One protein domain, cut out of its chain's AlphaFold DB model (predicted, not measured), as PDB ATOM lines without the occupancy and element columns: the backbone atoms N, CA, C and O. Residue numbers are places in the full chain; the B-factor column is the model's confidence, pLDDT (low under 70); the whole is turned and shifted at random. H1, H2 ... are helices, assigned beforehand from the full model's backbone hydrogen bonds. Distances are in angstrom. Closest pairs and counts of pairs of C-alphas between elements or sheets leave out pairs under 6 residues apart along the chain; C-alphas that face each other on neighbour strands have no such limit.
ATOM      1  N   SER A   6     148.203 120.726 159.746       88.00
ATOM      2  CA  SER A   6     149.619 120.401 159.960       88.00
ATOM      3  C   SER A   6     150.548 121.610 159.819       88.00
ATOM      4  O   SER A   6     151.413 121.816 160.662       88.00
ATOM      5  N   LYS A   7     150.359 122.433 158.779       90.69
ATOM      6  CA  LYS A   7     151.170 123.637 158.549       90.69
ATOM      7  C   LYS A   7     150.900 124.697 159.609       90.69
ATOM      8  O   LYS A   7     151.833 125.368 160.036       90.69
ATOM      9  N   LEU A   8     149.640 124.825 160.022       93.19
ATOM     10  CA  LEU A   8     149.235 125.697 161.118       93.19
ATOM     11  C   LEU A   8     149.949 125.297 162.414       93.19
ATOM     12  O   LEU A   8     150.689 126.109 162.957       93.19
ATOM     13  N   ASN A   9     149.823 124.040 162.842       93.06
ATOM     14  CA  ASN A   9     150.438 123.554 164.079       93.06
ATOM     15  C   ASN A   9     151.958 123.747 164.078       93.06
ATOM     16  O   ASN A   9     152.503 124.301 165.028       93.06
ATOM     17  N   SER A  10     152.637 123.394 162.982       94.69
ATOM     18  CA  SER A  10     154.082 123.619 162.868       94.69
ATOM     19  C   SER A  10     154.459 125.099 162.970       94.69
ATOM     20  O   SER A  10     155.470 125.429 163.584       94.69
ATOM     21  N   ALA A  11     153.666 126.009 162.396       95.62
ATOM     22  CA  ALA A  11     153.920 127.444 162.514       95.62
ATOM     23  C   ALA A  11     153.758 127.946 163.959       95.62
ATOM     24  O   ALA A  11     154.588 128.734 164.416       95.62
ATOM     25  N   LEU A  12     152.742 127.466 164.686       96.38
ATOM     26  CA  LEU A  12     152.525 127.803 166.099       96.38
ATOM     27  C   LEU A  12     153.673 127.295 166.983       96.38
ATOM     28  O   LEU A  12     154.233 128.063 167.766       96.38
ATOM     29  N   GLU A  13     154.067 126.029 166.822       96.19
ATOM     30  CA  GLU A  13     155.146 125.390 167.590       96.19
ATOM     31  C   GLU A  13     156.503 126.069 167.366       96.19
ATOM     32  O   GLU A  13     157.235 126.358 168.320       96.19
ATOM     33  N   LEU A  14     156.836 126.362 166.103       97.00
ATOM     34  CA  LEU A  14     158.069 127.066 165.756       97.00
ATOM     35  C   LEU A  14     158.087 128.475 166.340       97.00
ATOM     36  O   LEU A  14     159.124 128.909 166.842       97.00
ATOM     37  N   TYR A  15     156.956 129.181 166.306       97.94
ATOM     38  CA  TYR A  15     156.872 130.527 166.858       97.94
ATOM     39  C   TYR A  15     156.988 130.539 168.387       97.94
ATOM     40  O   TYR A  15     157.771 131.327 168.916       97.94
ATOM     41  N   LEU A  16     156.305 129.630 169.099       97.25
ATOM     42  CA  LEU A  16     156.465 129.477 170.554       97.25
ATOM     43  C   LEU A  16     157.920 129.199 170.925       97.25
ATOM     44  O   LEU A  16     158.474 129.860 171.805       97.25
ATOM     45  N   SER A  17     158.553 128.267 170.212       97.25
ATOM     46  CA  SER A  17     159.958 127.930 170.429       97.25
ATOM     47  C   SER A  17     160.847 129.152 170.204       97.25
ATOM     48  O   SER A  17     161.632 129.515 171.077       97.25
ATOM     49  N   ALA A  18     160.703 129.832 169.062       97.06
ATOM     50  CA  ALA A  18     161.489 131.015 168.717       97.06
ATOM     51  C   ALA A  18     161.335 132.145 169.744       97.06
ATOM     52  O   ALA A  18     162.334 132.759 170.119       97.06
ATOM     53  N   PHE A  19     160.113 132.385 170.232       97.56
ATOM     54  CA  PHE A  19     159.842 133.362 171.282       97.56
ATOM     55  C   PHE A  19     160.531 132.983 172.597       97.56
ATOM     56  O   PHE A  19     161.168 133.826 173.235       97.56
ATOM     57  N   GLN A  20     160.450 131.708 172.992       96.44
ATOM     58  CA  GLN A  20     161.098 131.194 174.198       96.44
ATOM     59  C   GLN A  20     162.626 131.339 174.135       96.44
ATOM     60  O   GLN A  20     163.245 131.706 175.129       96.44
ATOM     61  N   TRP A  21     163.241 131.142 172.965       96.31
ATOM     62  CA  TRP A  21     164.682 131.349 172.772       96.31
ATOM     63  C   TRP A  21     165.139 132.800 172.990       96.31
ATOM     64  O   TRP A  21     166.322 133.027 173.244       96.31
ATOM     65  N   GLN A  22     164.231 133.781 172.919       95.88
ATOM     66  CA  GLN A  22     164.548 135.189 173.197       95.88
ATOM     67  C   GLN A  22     164.409 135.571 174.678       95.88
ATOM     68  O   GLN A  22     164.497 136.754 175.014       95.88
ATOM     69  N   GLU A  23     164.210 134.598 175.570       95.38
ATOM     70  CA  GLU A  23     164.065 134.830 177.006       95.38
ATOM     71  C   GLU A  23     165.258 135.621 177.595       95.38
ATOM     72  O   GLU A  23     166.428 135.296 177.352       95.38
ATOM     73  N   PRO A  24     165.004 136.676 178.392       95.94
ATOM     74  CA  PRO A  24     166.067 137.399 179.082       95.94
ATOM     75  C   PRO A  24     166.790 136.529 180.122       95.94
ATOM     76  O   PRO A  24     166.166 135.898 180.962       95.94
ATOM     77  N   HIS A  25     168.122 136.582 180.165       92.44
ATOM     78  CA  HIS A  25     168.923 135.747 181.077       92.44
ATOM     79  C   HIS A  25     168.729 136.072 182.571       92.44
ATOM     80  O   HIS A  25     168.911 135.215 183.433       92.44
ATOM     81  N   ASN A  26     168.399 137.323 182.907       93.75
ATOM     82  CA  ASN A  26     168.226 137.733 184.298       93.75
ATOM     83  C   ASN A  26     166.794 137.452 184.770       93.75
ATOM     84  O   ASN A  26     165.906 138.286 184.576       93.75
ATOM     85  N   GLY A  27     166.611 136.339 185.485       91.38
ATOM     86  CA  GLY A  27     165.323 135.910 186.046       91.38
ATOM     87  C   GLY A  27     164.652 136.898 187.016       91.38
ATOM     88  O   GLY A  27     163.463 136.782 187.296       91.38
ATOM     89  N   LYS A  28     165.391 137.889 187.533       91.06
ATOM     90  CA  LYS A  28     164.856 138.951 188.405       91.06
ATOM     91  C   LYS A  28     164.569 140.254 187.659       91.06
ATOM     92  O   LYS A  28     164.084 141.203 188.270       91.06
ATOM     93  N   SER A  29     164.877 140.337 186.366       94.88
ATOM     94  CA  SER A  29     164.596 141.535 185.575       94.88
ATOM     95  C   SER A  29     163.103 141.666 185.275       94.88
ATOM     96  O   SER A  29     162.395 140.668 185.128       94.88
ATOM     97  N   LEU A  30     162.629 142.907 185.144       94.81
ATOM     98  CA  LEU A  30     161.273 143.192 184.673       94.81
ATOM     99  C   LEU A  30     161.021 142.564 183.294       94.81
ATOM    100  O   LEU A  30     159.995 141.925 183.089       94.81
ATOM    101  N   GLY A  31     161.995 142.674 182.384       96.81
ATOM    102  CA  GLY A  31     161.914 142.075 181.052       96.81
ATOM    103  C   GLY A  31     161.667 140.567 181.090       96.81
ATOM    104  O   GLY A  31     160.820 140.078 180.354       96.81
ATOM    105  N   TYR A  32     162.338 139.832 181.986       96.94
ATOM    106  CA  TYR A  32     162.090 138.398 182.161       96.94
ATOM    107  C   TYR A  32     160.665 138.108 182.640       96.94
ATOM    108  O   TYR A  32     160.004 137.221 182.107       96.94
ATOM    109  N   ARG A  33     160.165 138.863 183.627       96.69
ATOM    110  CA  ARG A  33     158.809 138.661 184.160       96.69
ATOM    111  C   ARG A  33     157.732 138.957 183.114       96.69
ATOM    112  O   ARG A  33     156.796 138.173 182.987       96.69
ATOM    113  N   ILE A  34     157.899 140.030 182.337       97.44
ATOM    114  CA  ILE A  34     157.014 140.374 181.213       97.44
ATOM    115  C   ILE A  34     157.071 139.290 180.135       97.44
ATOM    116  O   ILE A  34     156.026 138.794 179.726       97.44
ATOM    117  N   HIS A  35     158.274 138.877 179.719       97.69
ATOM    118  CA  HIS A  35     158.456 137.823 178.716       97.69
ATOM    119  C   HIS A  35     157.755 136.526 179.132       97.69
ATOM    120  O   HIS A  35     156.975 135.979 178.355       97.69
ATOM    121  N   LYS A  36     157.931 136.085 180.385       97.12
ATOM    122  CA  LYS A  36     157.246 134.902 180.923       97.12
ATOM    123  C   LYS A  36     155.728 135.030 180.909       97.12
ATOM    124  O   LYS A  36     155.048 134.071 180.554       97.12
ATOM    125  N   LEU A  37     155.202 136.184 181.307       97.00
ATOM    126  CA  LEU A  37     153.764 136.419 181.361       97.00
ATOM    127  C   LEU A  37     153.139 136.410 179.957       97.00
ATOM    128  O   LEU A  37     152.105 135.783 179.741       97.00
ATOM    129  N   ILE A  38     153.808 137.031 178.988       97.50
ATOM    130  CA  ILE A  38     153.389 137.014 177.583       97.50
ATOM    131  C   ILE A  38     153.502 135.604 177.000       97.50
ATOM    132  O   ILE A  38     152.585 135.150 176.323       97.50
ATOM    133  N   PHE A  39     154.567 134.865 177.313       97.50
ATOM    134  CA  PHE A  39     154.696 133.473 176.888       97.50
ATOM    135  C   PHE A  39     153.552 132.598 177.426       97.50
ATOM    136  O   PHE A  39     153.038 131.748 176.704       97.50
ATOM    137  N   GLN A  40     153.110 132.812 178.669       96.19
ATOM    138  CA  GLN A  40     151.946 132.114 179.231       96.19
ATOM    139  C   GLN A  40     150.655 132.438 178.469       96.19
ATOM    140  O   GLN A  40     149.912 131.518 178.129       96.19
ATOM    141  N   LEU A  41     150.427 133.715 178.145       96.38
ATOM    142  CA  LEU A  41     149.308 134.141 177.300       96.38
ATOM    143  C   LEU A  41     149.352 133.467 175.923       96.38
ATOM    144  O   LEU A  41     148.361 132.891 175.486       96.38
ATOM    145  N   MET A  42     150.521 133.469 175.276       96.19
ATOM    146  CA  MET A  42     150.718 132.844 173.966       96.19
ATOM    147  C   MET A  42     150.408 131.350 173.969       96.19
ATOM    148  O   MET A  42     149.717 130.879 173.070       96.19
ATOM    149  N   ASN A  43     150.894 130.607 174.967       95.31
ATOM    150  CA  ASN A  43     150.584 129.181 175.073       95.31
ATOM    151  C   ASN A  43     149.075 128.961 175.209       95.31
ATOM    152  O   ASN A  43     148.513 128.158 174.473       95.31
ATOM    153  N   SER A  44     148.411 129.724 176.081       93.38
ATOM    154  CA  SER A  44     146.968 129.589 176.293       93.38
ATOM    155  C   SER A  44     146.155 129.906 175.035       93.38
ATOM    156  O   SER A  44     145.212 129.186 174.721       93.38
ATOM    157  N   HIS A  45     146.536 130.931 174.273       94.62
ATOM    158  CA  HIS A  45     145.936 131.195 172.968       94.62
ATOM    159  C   HIS A  45     146.108 130.002 172.022       94.62
ATOM    160  O   HIS A  45     145.144 129.539 171.415       94.62
ATOM    161  N   PHE A  46     147.332 129.484 171.905       94.25
ATOM    162  CA  PHE A  46     147.667 128.490 170.887       94.25
ATOM    163  C   PHE A  46     147.131 127.093 171.191       94.25
ATOM    164  O   PHE A  46     146.863 126.345 170.255       94.25
ATOM    165  N   GLU A  47     146.897 126.760 172.462       90.12
ATOM    166  CA  GLU A  47     146.242 125.509 172.866       90.12
ATOM    167  C   GLU A  47     144.826 125.349 172.283       90.12
ATOM    168  O   GLU A  47     144.361 124.220 172.120       90.12
ATOM    169  N   ASN A  48     144.153 126.450 171.932       84.62
ATOM    170  CA  ASN A  48     142.790 126.425 171.391       84.62
ATOM    171  C   ASN A  48     142.721 126.588 169.871       84.62
ATOM    172  O   ASN A  48     141.636 126.490 169.297       84.62
ATOM    173  N   ILE A  49     143.850 126.828 169.201       89.50
ATOM    174  CA  ILE A  49     143.862 127.052 167.756       89.50
ATOM    175  C   ILE A  49     143.762 125.709 167.034       89.50
ATOM    176  O   ILE A  49     144.662 124.875 167.102       89.50
ATOM    177  N   SER A  50     142.677 125.522 166.286       87.12
ATOM    178  CA  SER A  50     142.464 124.358 165.417       87.12
ATOM    179  C   SER A  50     142.449 124.738 163.936       87.12
ATOM    180  O   SER A  50     142.784 123.922 163.069       87.12
ATOM    181  N   VAL A  51     142.062 125.977 163.630       89.12
ATOM    182  CA  VAL A  51     141.937 126.506 162.272       89.12
ATOM    183  C   VAL A  51     142.457 127.940 162.173       89.12
ATOM    184  O   VAL A  51     142.599 128.661 163.155       89.12
ATOM    185  N   TYR A  52     142.728 128.386 160.946       88.50
ATOM    186  CA  TYR A  52     143.255 129.731 160.691       88.50
ATOM    187  C   TYR A  52     142.342 130.859 161.208       88.50
ATOM    188  O   TYR A  52     142.838 131.892 161.648       88.50
ATOM    189  N   THR A  53     141.020 130.671 161.182       90.50
ATOM    190  CA  THR A  53     140.073 131.668 161.703       90.50
ATOM    191  C   THR A  53     140.225 131.898 163.203       90.50
ATOM    192  O   THR A  53     139.958 133.006 163.656       90.50
ATOM    193  N   ASP A  54     140.719 130.912 163.958       92.50
ATOM    194  CA  ASP A  54     140.946 131.050 165.401       92.50
ATOM    195  C   ASP A  54     142.074 132.053 165.674       92.50
ATOM    196  O   ASP A  54     141.951 132.890 166.563       92.50
ATOM    197  N   ILE A  55     143.128 132.067 164.840       93.75
ATOM    198  CA  ILE A  55     144.183 133.094 164.918       93.75
ATOM    199  C   ILE A  55     143.582 134.486 164.721       93.75
ATOM    200  O   ILE A  55     143.913 135.409 165.457       93.75
ATOM    201  N   GLN A  56     142.703 134.652 163.731       93.62
ATOM    202  CA  GLN A  56     142.105 135.957 163.433       93.62
ATOM    203  C   GLN A  56     141.215 136.464 164.572       93.62
ATOM    204  O   GLN A  56     141.119 137.673 164.781       93.62
ATOM    205  N   ILE A  57     140.548 135.554 165.282       93.69
ATOM    206  CA  ILE A  57     139.749 135.871 166.469       93.69
ATOM    207  C   ILE A  57     140.676 136.344 167.594       93.69
ATOM    208  O   ILE A  57     140.547 137.485 168.038       93.69
ATOM    209  N   ILE A  58     141.701 135.551 167.913       94.81
ATOM    210  CA  ILE A  58     142.685 135.862 168.959       94.81
ATOM    211  C   ILE A  58     143.411 137.185 168.686       94.81
ATOM    212  O   ILE A  58     143.659 137.966 169.599       94.81
ATOM    213  N   VAL A  59     143.751 137.470 167.428       97.06
ATOM    214  CA  VAL A  59     144.368 138.742 167.024       97.06
ATOM    215  C   VAL A  59     143.464 139.928 167.368       97.06
ATOM    216  O   VAL A  59     143.928 140.892 167.972       97.06
ATOM    217  N   LYS A  60     142.168 139.851 167.042       96.19
ATOM    218  CA  LYS A  60     141.205 140.918 167.362       96.19
ATOM    219  C   LYS A  60     141.021 141.093 168.865       96.19
ATOM    220  O   LYS A  60     140.889 142.222 169.334       96.19
ATOM    221  N   GLU A  61     140.995 139.992 169.606       95.12
ATOM    222  CA  GLU A  61     140.861 139.998 171.063       95.12
ATOM    223  C   GLU A  61     142.100 140.603 171.728       95.12
ATOM    224  O   GLU A  61     141.968 141.476 172.586       95.12
ATOM    225  N   LEU A  62     143.301 140.235 171.273       97.19
ATOM    226  CA  LEU A  62     144.562 140.789 171.762       97.19
ATOM    227  C   LEU A  62     144.695 142.288 171.447       97.19
ATOM    228  O   LEU A  62     145.086 143.064 172.315       97.19
ATOM    229  N   ASP A  63     144.325 142.713 170.242       97.88
ATOM    230  CA  ASP A  63     144.281 144.127 169.849       97.88
ATOM    231  C   ASP A  63     143.264 144.923 170.695       97.88
ATOM    232  O   ASP A  63     143.566 145.992 171.236       97.88
ATOM    233  N   GLY A  64     142.063 144.371 170.909       96.88
ATOM    234  CA  GLY A  64     141.071 144.927 171.832       96.88
ATOM    235  C   GLY A  64     141.609 145.081 173.256       96.88
ATOM    236  O   GLY A  64     141.453 146.141 173.867       96.88
ATOM    237  N   PHE A  65     142.306 144.061 173.750       97.00
ATOM    238  CA  PHE A  65     142.937 144.077 175.060       97.00
ATOM    239  C   PHE A  65     144.039 145.139 175.167       97.00
ATOM    240  O   PHE A  65     144.054 145.911 176.125       97.00
ATOM    241  N   ILE A  66     144.925 145.254 174.175       97.88
ATOM    242  CA  ILE A  66     145.977 146.283 174.155       97.88
ATOM    243  C   ILE A  66     145.365 147.687 174.171       97.88
ATOM    244  O   ILE A  66     145.825 148.548 174.926       97.88
ATOM    245  N   ARG A  67     144.289 147.928 173.409       97.12
ATOM    246  CA  ARG A  67     143.552 149.202 173.462       97.12
ATOM    247  C   ARG A  67     142.970 149.480 174.843       97.12
ATOM    248  O   ARG A  67     143.076 150.608 175.326       97.12
ATOM    249  N   GLN A  68     142.388 148.471 175.490       96.19
ATOM    250  CA  GLN A  68     141.873 148.598 176.852       96.19
ATOM    251  C   GLN A  68     142.992 148.955 177.836       96.19
ATOM    252  O   GLN A  68     142.828 149.886 178.620       96.19
ATOM    253  N   LEU A  69     144.143 148.281 177.760       96.00
ATOM    254  CA  LEU A  69     145.306 148.580 178.598       96.00
ATOM    255  C   LEU A  69     145.824 150.003 178.360       96.00
ATOM    256  O   LEU A  69     146.097 150.732 179.314       96.00
ATOM    257  N   LYS A  70     145.920 150.431 177.096       96.25
ATOM    258  CA  LYS A  70     146.297 151.807 176.748       96.25
ATOM    259  C   LYS A  70     145.336 152.825 177.359       96.25
ATOM    260  O   LYS A  70     145.799 153.851 177.847       96.25
ATOM    261  N   ALA A  71     144.032 152.558 177.363       95.12
ATOM    262  CA  ALA A  71     143.052 153.436 177.998       95.12
ATOM    263  C   ALA A  71     143.170 153.429 179.531       95.12
ATOM    264  O   ALA A  71     143.278 154.495 180.134       95.12
ATOM    265  N   GLU A  72     143.221 152.246 180.153       93.62
ATOM    266  CA  GLU A  72     143.326 152.068 181.610       93.62
ATOM    267  C   GLU A  72     144.562 152.769 182.186       93.62
ATOM    268  O   GLU A  72     144.490 153.415 183.230       93.62
ATOM    269  N   PHE A  73     145.687 152.701 181.475       93.69
ATOM    270  CA  PHE A  73     146.948 153.294 181.909       93.69
ATOM    271  C   PHE A  73     147.256 154.660 181.284       93.69
ATOM    272  O   PHE A  73     148.384 155.141 181.409       93.69
ATOM    273  N   ASN A  74     146.278 155.292 180.628       91.94
ATOM    274  CA  ASN A  74     146.405 156.609 179.995       91.94
ATOM    275  C   ASN A  74     147.608 156.724 179.025       91.94
ATOM    276  O   ASN A  74     148.357 157.698 179.030       91.94
ATOM    277  N   CYS A  75     147.806 155.693 178.203       92.50
ATOM    278  CA  CYS A  75     148.895 155.550 177.233       92.50
ATOM    279  C   CYS A  75     148.414 155.594 175.767       92.50
ATOM    280  O   CYS A  75     149.155 155.197 174.873       92.50
ATOM    281  N   ILE A  76     147.181 156.044 175.494       93.19
ATOM    282  CA  ILE A  76     146.568 156.010 174.147       93.19
ATOM    283  C   ILE A  76     147.413 156.754 173.101       93.19
ATOM    284  O   ILE A  76     147.523 156.301 171.967       93.19
ATOM    285  N   HIS A  77     148.011 157.882 173.486       92.31
ATOM    286  CA  HIS A  77     148.764 158.761 172.584       92.31
ATOM    287  C   HIS A  77     150.280 158.547 172.639       92.31
ATOM    288  O   HIS A  77     151.026 159.331 172.059       92.31
ATOM    289  N   VAL A  78     150.747 157.531 173.369       92.56
ATOM    290  CA  VAL A  78     152.178 157.265 173.503       92.56
ATOM    291  C   VAL A  78     152.665 156.523 172.266       92.56
ATOM    292  O   VAL A  78     152.198 155.421 171.973       92.56
ATOM    293  N   ASP A  79     153.633 157.120 171.576       94.00
ATOM    294  CA  ASP A  79     154.383 156.453 170.520       94.00
ATOM    295  C   ASP A  79     155.445 155.538 171.140       94.00
ATOM    296  O   ASP A  79     156.533 155.977 171.525       94.00
ATOM    297  N   LEU A  80     155.095 154.258 171.265       94.44
ATOM    298  CA  LEU A  80     155.977 153.244 171.831       94.44
ATOM    299  C   LEU A  80     157.210 153.005 170.951       94.44
ATOM    300  O   LEU A  80     158.251 152.653 171.487       94.44
ATOM    301  N   ASP A  81     157.150 153.222 169.638       92.44
ATOM    302  CA  ASP A  81     158.270 152.918 168.737       92.44
ATOM    303  C   ASP A  81     159.400 153.951 168.811       92.44
ATOM    304  O   ASP A  81     160.536 153.664 168.438       92.44
ATOM    305  N   SER A  82     159.114 155.132 169.362       90.38
ATOM    306  CA  SER A  82     160.106 156.186 169.601       90.38
ATOM    307  C   SER A  82     161.035 155.926 170.798       90.38
ATOM    308  O   SER A  82     161.956 156.707 171.047       90.38
ATOM    309  N   LEU A  83     160.792 154.857 171.564       92.56
ATOM    310  CA  LEU A  83     161.440 154.594 172.848       92.56
ATOM    311  C   LEU A  83     162.517 153.508 172.762       92.56
ATOM    312  O   LEU A  83     162.444 152.575 171.965       92.56
ATOM    313  N   GLU A  84     163.496 153.586 173.665       93.81
ATOM    314  CA  GLU A  84     164.501 152.537 173.831       93.81
ATOM    315  C   GLU A  84     163.998 151.417 174.750       93.81
ATOM    316  O   GLU A  84     163.524 151.656 175.865       93.81
ATOM    317  N   TYR A  85     164.162 150.169 174.303       95.94
ATOM    318  CA  TYR A  85     163.767 148.980 175.053       95.94
ATOM    319  C   TYR A  85     164.949 148.055 175.353       95.94
ATOM    320  O   TYR A  85     165.954 148.052 174.639       95.94
ATOM    321  N   PRO A  86     164.831 147.198 176.385       94.44
ATOM    322  CA  PRO A  86     165.808 146.150 176.631       94.44
ATOM    323  C   PRO A  86     166.008 145.256 175.401       94.44
ATOM    324  O   PRO A  86     165.058 144.915 174.702       94.44
ATOM    325  N   ASN A  87     167.242 144.782 175.210       93.81
ATOM    326  CA  ASN A  87     167.688 144.029 174.028       93.81
ATOM    327  C   ASN A  87     166.804 142.828 173.625       93.81
ATOM    328  O   ASN A  87     166.807 142.421 172.469       93.81
ATOM    329  N   PHE A  88     166.051 142.224 174.552       95.31
ATOM    330  CA  PHE A  88     165.147 141.130 174.186       95.31
ATOM    331  C   PHE A  88     164.000 141.592 173.274       95.31
ATOM    332  O   PHE A  88     163.572 140.814 172.434       95.31
ATOM    333  N   VAL A  89     163.545 142.847 173.380       97.12
ATOM    334  CA  VAL A  89     162.516 143.402 172.486       97.12
ATOM    335  C   VAL A  89     163.063 143.511 171.066       97.12
ATOM    336  O   VAL A  89     162.444 142.983 170.154       97.12
ATOM    337  N   ALA A  90     164.274 144.050 170.894       95.94
ATOM    338  CA  ALA A  90     164.936 144.102 169.587       95.94
ATOM    339  C   ALA A  90     165.133 142.703 168.973       95.94
ATOM    340  O   ALA A  90     164.975 142.501 167.770       95.94
ATOM    341  N   LYS A  91     165.441 141.700 169.805       96.31
ATOM    342  CA  LYS A  91     165.510 140.302 169.362       96.31
ATOM    343  C   LYS A  91     164.157 139.749 168.925       96.31
ATOM    344  O   LYS A  91     164.121 138.992 167.961       96.31
ATOM    345  N   LEU A  92     163.076 140.097 169.628       97.00
ATOM    346  CA  LEU A  92     161.717 139.727 169.239       97.00
ATOM    347  C   LEU A  92     161.331 140.393 167.916       97.00
ATOM    348  O   LEU A  92     160.872 139.691 167.031       97.00
ATOM    349  N   GLU A  93     161.589 141.689 167.743       96.38
ATOM    350  CA  GLU A  93     161.330 142.435 166.496       96.38
ATOM    351  C   GLU A  93     162.096 141.885 165.289       96.38
ATOM    352  O   GLU A  93     161.628 141.959 164.155       96.38
ATOM    353  N   ALA A  94     163.282 141.320 165.518       96.19
ATOM    354  CA  ALA A  94     164.071 140.683 164.472       96.19
ATOM    355  C   ALA A  94     163.528 139.304 164.050       96.19
ATOM    356  O   ALA A  94     163.987 138.754 163.040       96.19
ATOM    357  N   LEU A  95     162.587 138.718 164.802       95.94
ATOM    358  CA  LEU A  95     161.964 137.455 164.424       95.94
ATOM    359  C   LEU A  95     161.116 137.639 163.165       95.94
ATOM    360  O   LEU A  95     160.432 138.635 162.964       95.94
ATOM    361  N   LYS A  96     161.152 136.622 162.305       95.38
ATOM    362  CA  LYS A  96     160.332 136.549 161.095       95.38
ATOM    363  C   LYS A  96     159.405 135.348 161.229       95.38
ATOM    364  O   LYS A  96     159.804 134.248 160.836       95.38
ATOM    365  N   PRO A  97     158.236 135.508 161.874       95.38
ATOM    366  CA  PRO A  97     157.293 134.413 162.021       95.38
ATOM    367  C   PRO A  97     156.716 134.007 160.659       95.38
ATOM    368  O   PRO A  97     156.913 134.665 159.638       95.38
ATOM    369  N   HIS A  98     155.998 132.885 160.629       95.25
ATOM    370  CA  HIS A  98     155.192 132.553 159.459       95.25
ATOM    371  C   HIS A  98     154.119 133.630 159.265       95.25
ATOM    372  O   HIS A  98     153.487 134.030 160.239       95.25
ATOM    373  N   SER A  99     153.805 133.986 158.016       94.12
ATOM    374  CA  SER A  99     152.915 135.109 157.669       94.12
ATOM    375  C   SER A  99     151.499 135.067 158.259       94.12
ATOM    376  O   SER A  99     150.751 136.034 158.188       94.12
ATOM    377  N   ILE A 100     151.082 133.927 158.816       93.88
ATOM    378  CA  ILE A 100     149.783 133.798 159.490       93.88
ATOM    379  C   ILE A 100     149.806 134.415 160.889       93.88
ATOM    380  O   ILE A 100     148.749 134.652 161.457       93.88
ATOM    381  N   LEU A 101     151.003 134.632 161.436       97.25
ATOM    382  CA  LEU A 101     151.257 135.152 162.771       97.25
ATOM    383  C   LEU A 101     151.836 136.570 162.737       97.25
ATOM    384  O   LEU A 101     152.142 137.079 163.805       97.25
ATOM    385  N   ASP A 102     151.990 137.209 161.572       96.62
ATOM    386  CA  ASP A 102     152.607 138.544 161.468       96.62
ATOM    387  C   ASP A 102     151.899 139.566 162.368       96.62
ATOM    388  O   ASP A 102     152.532 140.246 163.172       96.62
ATOM    389  N   GLU A 103     150.568 139.614 162.295       98.00
ATOM    390  CA  GLU A 103     149.759 140.532 163.101       98.00
ATOM    391  C   GLU A 103     149.786 140.156 164.588       98.00
ATOM    392  O   GLU A 103     150.006 141.004 165.449       98.00
ATOM    393  N   TYR A 104     149.670 138.861 164.900       98.12
ATOM    394  CA  TYR A 104     149.789 138.368 166.274       98.12
ATOM    395  C   TYR A 104     151.153 138.719 166.892       98.12
ATOM    396  O   TYR A 104     151.254 139.095 168.062       98.12
ATOM    397  N   HIS A 105     152.219 138.615 166.101       98.38
ATOM    398  CA  HIS A 105     153.580 138.929 166.506       98.38
ATOM    399  C   HIS A 105     153.767 140.424 166.763       98.38
ATOM    400  O   HIS A 105     154.302 140.788 167.811       98.38
ATOM    401  N   ALA A 106     153.258 141.279 165.873       98.25
ATOM    402  CA  ALA A 106     153.272 142.726 166.063       98.25
ATOM    403  C   ALA A 106     152.572 143.130 167.372       98.25
ATOM    404  O   ALA A 106     153.159 143.838 168.190       98.25
ATOM    405  N   LEU A 107     151.379 142.584 167.636       98.44
ATOM    406  CA  LEU A 107     150.641 142.833 168.879       98.44
ATOM    407  C   LEU A 107     151.378 142.299 170.119       98.44
ATOM    408  O   LEU A 107     151.361 142.919 171.178       98.44
ATOM    409  N   THR A 108     152.076 141.166 169.999       98.19
ATOM    410  CA  THR A 108     152.900 140.611 171.088       98.19
ATOM    411  C   THR A 108     154.055 141.554 171.457       98.19
ATOM    412  O   THR A 108     154.350 141.764 172.641       98.19
ATOM    413  N   ILE A 109     154.711 142.143 170.453       98.25
ATOM    414  CA  ILE A 109     155.762 143.150 170.653       98.25
ATOM    415  C   ILE A 109     155.160 144.415 171.266       98.25
ATOM    416  O   ILE A 109     155.692 144.920 172.255       98.25
ATOM    417  N   GLU A 110     154.034 144.896 170.738       98.12
ATOM    418  CA  GLU A 110     153.341 146.078 171.252       98.12
ATOM    419  C   GLU A 110     152.940 145.911 172.723       98.12
ATOM    420  O   GLU A 110     153.209 146.794 173.539       98.12
ATOM    421  N   LEU A 111     152.388 144.754 173.100       98.38
ATOM    422  CA  LEU A 111     152.071 144.430 174.490       98.38
ATOM    423  C   LEU A 111     153.329 144.450 175.371       98.38
ATOM    424  O   LEU A 111     153.317 145.041 176.452       98.38
ATOM    425  N   SER A 112     154.432 143.860 174.897       97.81
ATOM    426  CA  SER A 112     155.719 143.868 175.611       97.81
ATOM    427  C   SER A 112     156.205 145.297 175.869       97.81
ATOM    428  O   SER A 112     156.574 145.642 176.996       97.81
ATOM    429  N   LYS A 113     156.173 146.136 174.830       98.12
ATOM    430  CA  LYS A 113     156.566 147.547 174.874       98.12
ATOM    431  C   LYS A 113     155.682 148.357 175.813       98.12
ATOM    432  O   LYS A 113     156.206 149.101 176.640       98.12
ATOM    433  N   LEU A 114     154.363 148.186 175.728       97.81
ATOM    434  CA  LEU A 114     153.384 148.878 176.564       97.81
ATOM    435  C   LEU A 114     153.599 148.569 178.049       97.81
ATOM    436  O   LEU A 114     153.655 149.484 178.873       97.81
ATOM    437  N   MET A 115     153.769 147.289 178.387       97.50
ATOM    438  CA  MET A 115     154.029 146.855 179.760       97.50
ATOM    439  C   MET A 115     155.346 147.426 180.290       97.50
ATOM    440  O   MET A 115     155.373 147.990 181.384       97.50
ATOM    441  N   LEU A 116     156.430 147.318 179.512       97.06
ATOM    442  CA  LEU A 116     157.738 147.863 179.882       97.06
ATOM    443  C   LEU A 116     157.665 149.371 180.101       97.06
ATOM    444  O   LEU A 116     158.056 149.854 181.163       97.06
ATOM    445  N   PHE A 117     157.128 150.098 179.121       96.81
ATOM    446  CA  PHE A 117     156.969 151.543 179.182       96.81
ATOM    447  C   PHE A 117     156.199 151.946 180.435       96.81
ATOM    448  O   PHE A 117     156.679 152.761 181.225       96.81
ATOM    449  N   ARG A 118     155.022 151.352 180.654       95.81
ATOM    450  CA  ARG A 118     154.146 151.798 181.730       95.81
ATOM    451  C   ARG A 118     154.692 151.463 183.115       95.81
ATOM    452  O   ARG A 118     154.522 152.266 184.025       95.81
ATOM    453  N   ILE A 119     155.334 150.305 183.287       95.50
ATOM    454  CA  ILE A 119     155.903 149.916 184.584       95.50
ATOM    455  C   ILE A 119     157.133 150.767 184.902       95.50
ATOM    456  O   ILE A 119     157.233 151.267 186.015       95.50
ATOM    457  N   VAL A 120     158.042 150.984 183.945       94.75
ATOM    458  CA  VAL A 120     159.271 151.767 184.180       94.75
ATOM    459  C   VAL A 120     158.966 153.235 184.488       94.75
ATOM    460  O   VAL A 120     159.635 153.826 185.330       94.75
ATOM    461  N   ASN A 121     157.937 153.811 183.856       92.88
ATOM    462  CA  ASN A 121     157.556 155.220 184.013       92.88
ATOM    463  C   ASN A 121     156.490 155.461 185.101       92.88
ATOM    464  O   ASN A 121     155.801 156.480 185.076       92.88
ATOM    465  N   SER A 122     156.306 154.522 186.031       92.69
ATOM    466  CA  SER A 122     155.381 154.666 187.160       92.69
ATOM    467  C   SER A 122     156.142 154.736 188.480       92.69
ATOM    468  O   SER A 122     157.056 153.946 188.709       92.69
ATOM    469  N   ASP A 123     155.705 155.606 189.388       91.12
ATOM    470  CA  ASP A 123     156.193 155.617 190.773       91.12
ATOM    471  C   ASP A 123     155.730 154.365 191.546       91.12
ATOM    472  O   ASP A 123     156.381 153.908 192.485       91.12
ATOM    473  N   GLU A 124     154.636 153.738 191.102       93.62
ATOM    474  CA  GLU A 124     154.042 152.541 191.706       93.62
ATOM    475  C   GLU A 124     154.307 151.272 190.878       93.62
ATOM    476  O   GLU A 124     153.391 150.499 190.578       93.62
ATOM    477  N   GLN A 125     155.562 151.034 190.482       93.75
ATOM    478  CA  GLN A 125     155.946 149.944 189.564       93.75
ATOM    479  C   GLN A 125     155.344 148.583 189.942       93.75
ATOM    480  O   GLN A 125     154.756 147.905 189.103       93.75
ATOM    481  N   ASN A 126     155.428 148.210 191.222       93.12
ATOM    482  CA  ASN A 126     154.916 146.931 191.721       93.12
ATOM    483  C   ASN A 126     153.387 146.817 191.609       93.12
ATOM    484  O   ASN A 126     152.871 145.734 191.341       93.12
ATOM    485  N   SER A 127     152.666 147.921 191.824       94.62
ATOM    486  CA  SER A 127     151.202 147.970 191.733       94.62
ATOM    487  C   SER A 127     150.756 147.766 190.286       94.62
ATOM    488  O   SER A 127     149.936 146.895 189.992       94.62
ATOM    489  N   ILE A 128     151.388 148.494 189.361       94.62
ATOM    490  CA  ILE A 128     151.127 148.392 187.923       94.62
ATOM    491  C   ILE A 128     151.508 147.010 187.385       94.62
ATOM    492  O   ILE A 128     150.728 146.401 186.655       94.62
ATOM    493  N   GLU A 129     152.672 146.476 187.766       95.25
ATOM    494  CA  GLU A 129     153.093 145.132 187.361       95.25
ATOM    495  C   GLU A 129     152.086 144.074 187.832       95.25
ATOM    496  O   GLU A 129     151.672 143.211 187.055       95.25
ATOM    497  N   LYS A 130     151.634 144.167 189.091       95.56
ATOM    498  CA  LYS A 130     150.603 143.278 189.632       95.56
ATOM    499  C   LYS A 130     149.296 143.401 188.849       95.56
ATOM    500  O   LYS A 130     148.707 142.376 188.517       95.56
ATOM    501  N   ARG A 131     148.877 144.622 188.509       95.75
ATOM    502  CA  ARG A 131     147.655 144.868 187.738       95.75
ATOM    503  C   ARG A 131     147.722 144.255 186.339       95.75
ATOM    504  O   ARG A 131     146.795 143.554 185.945       95.75
ATOM    505  N   TYR A 132     148.833 144.433 185.621       95.69
ATOM    506  CA  TYR A 132     149.054 143.757 184.337       95.69
ATOM    507  C   TYR A 132     148.989 142.239 184.474       95.69
ATOM    508  O   TYR A 132     148.362 141.568 183.657       95.69
ATOM    509  N   ARG A 133     149.617 141.692 185.521       95.38
ATOM    510  CA  ARG A 133     149.575 140.258 185.800       95.38
ATOM    511  C   ARG A 133     148.150 139.769 186.026       95.38
ATOM    512  O   ARG A 133     147.794 138.738 185.477       95.38
ATOM    513  N   GLU A 134     147.342 140.477 186.805       95.88
ATOM    514  CA  GLU A 134     145.937 140.117 187.034       95.88
ATOM    515  C   GLU A 134     145.133 140.105 185.729       95.88
ATOM    516  O   GLU A 134     144.433 139.132 185.454       95.88
ATOM    517  N   LEU A 135     145.285 141.141 184.902       94.94
ATOM    518  CA  LEU A 135     144.578 141.263 183.627       94.94
ATOM    519  C   LEU A 135     144.983 140.168 182.632       94.94
ATOM    520  O   LEU A 135     144.121 139.499 182.066       94.94
ATOM    521  N   ILE A 136     146.286 139.921 182.466       94.75
ATOM    522  CA  ILE A 136     146.772 138.869 181.563       94.75
ATOM    523  C   ILE A 136     146.397 137.482 182.087       94.75
ATOM    524  O   ILE A 136     145.988 136.629 181.308       94.75
ATOM    525  N   MET A 137     146.482 137.240 183.397       94.19
ATOM    526  CA  MET A 137     146.074 135.950 183.958       94.19
ATOM    527  C   MET A 137     144.566 135.709 183.844       94.19
ATOM    528  O   MET A 137     144.158 134.556 183.731       94.19
ATOM    529  N   SER A 138     143.745 136.765 183.846       92.19
ATOM    530  CA  SER A 138     142.315 136.654 183.543       92.19
ATOM    531  C   SER A 138     142.092 136.145 182.120       92.19
ATOM    532  O   SER A 138     141.332 135.199 181.938       92.19
ATOM    533  N   LEU A 139     142.804 136.707 181.135       90.69
ATOM    534  CA  LEU A 139     142.763 136.222 179.751       90.69
ATOM    535  C   LEU A 139     143.267 134.784 179.654       90.69
ATOM    536  O   LEU A 139     142.581 133.928 179.116       90.69
ATOM    537  N   VAL A 140     144.423 134.474 180.248       90.75
ATOM    538  CA  VAL A 140     144.943 133.096 180.290       90.75
ATOM    539  C   VAL A 140     143.899 132.131 180.848       90.75
ATOM    540  O   VAL A 140     143.783 131.016 180.363       90.75
ATOM    541  N   HIS A 141     143.124 132.524 181.861       87.94
ATOM    542  CA  HIS A 141     142.083 131.660 182.408       87.94
ATOM    543  C   HIS A 141     140.900 131.467 181.453       87.94
ATOM    544  O   HIS A 141     140.373 130.361 181.372       87.94
ATOM    545  N   GLU A 142     140.517 132.511 180.721       86.31
ATOM    546  CA  GLU A 142     139.468 132.471 179.699       86.31
ATOM    547  C   GLU A 142     139.824 131.529 178.540       86.31
ATOM    548  O   GLU A 142     138.982 130.737 178.116       86.31
ATOM    549  N   TYR A 143     141.086 131.534 178.100       81.38
ATOM    550  CA  TYR A 143     141.600 130.613 177.080       81.38
ATOM    551  C   TYR A 143     142.170 129.319 177.662       81.38
ATOM    552  O   TYR A 143     142.626 128.455 176.924       81.38
ATOM    553  N   SER A 144     142.198 129.123 178.976       72.81
ATOM    554  CA  SER A 144     142.602 127.820 179.496       72.81
ATOM    555  C   SER A 144     141.488 126.833 179.161       72.81
ATOM    556  O   SER A 144     140.335 127.108 179.508       72.81
TER     557      SER A 144
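What this domain is: This is residues 6 to 144 of the 179 residues of an uncharacterized protein of Colwellia sp. BRX10-4 (UniProt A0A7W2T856). Four long helices, H2, H3, H5 and H6, lie side by side in an elongated bundle, with H5 nearest the middle. H1 packs on residues 39 to 46 of H2, and the short H4 packs on H5, reached from H3 by a long link without a named element. The printed part has 139 residues with six named helices, H1 to H6 in order along the chain, and no named strand; its class is all helix. It is compact, with a radius of gyration of the C-alphas of 14.5 A, and spans 47 by 28 by 26 A.

Where its parts are: H3, the longest helix, holds residues 52 to 72, from C-alpha 52 at (143.255, 129.731, 160.691) over 30.6 A. H5 holds residues 102 to 120, 27.1 A long. H2, residues 30 to 47, and H6, residues 125 to 142, are each 26.0 A long; H6 ends with C-alpha 142 at (139.468, 132.471, 179.699). H1 holds residues 6 to 21, beginning with C-alpha 6 at (149.619, 120.401, 159.960). H4 holds residues 87 to 93.

How they stand to each other: H3 touches the hub, H5, closest at the C-alphas of Val 59 and Tyr 104, 5.5 A; they run the same way at a shallow tilt of 21 degrees. H5 touches H2 at Ser 112 and Ile 34, C-alphas 6.7 A apart, opposite ways at 33 degrees, a shallow tilt only just short of steep. H5 and H6 form a helical hairpin, closest at the C-alphas of Ile 119 and Gln 125, 5.0 A, at a shallow tilt of 30 degrees. H2 and H6 touch with residues 37 to 45 and 133 to 140 alone and run the same way at 9 degrees, a shallow tilt; the C-alphas of Leu 41 and Val 140 are closest, 5.4 A. H3 and H6 are near each other. H1 and H2 form a hairpin at a shallow tilt of 13 degrees, closest at the C-alphas of Leu 12 and Phe 46, 6.9 A. H4 and H5 form another, closest at the C-alphas of Glu 93 and Ile 109, 7.0 A. H1 is apart from H5 and H6. In H1 to H6 every O i to N i+4 pair is within hydrogen-bond range.

The domain as a whole: The two C-alphas farthest apart are those of Ser 6 and Asp 123, 47.3 A. The printed part has no cut. The link from H3 to H4, residues 73 to 86, is long; those from H2 to H3 and from H5 to H6 are tight. The mean pLDDT of the printed part is 94.6, and no printed residue is under 70.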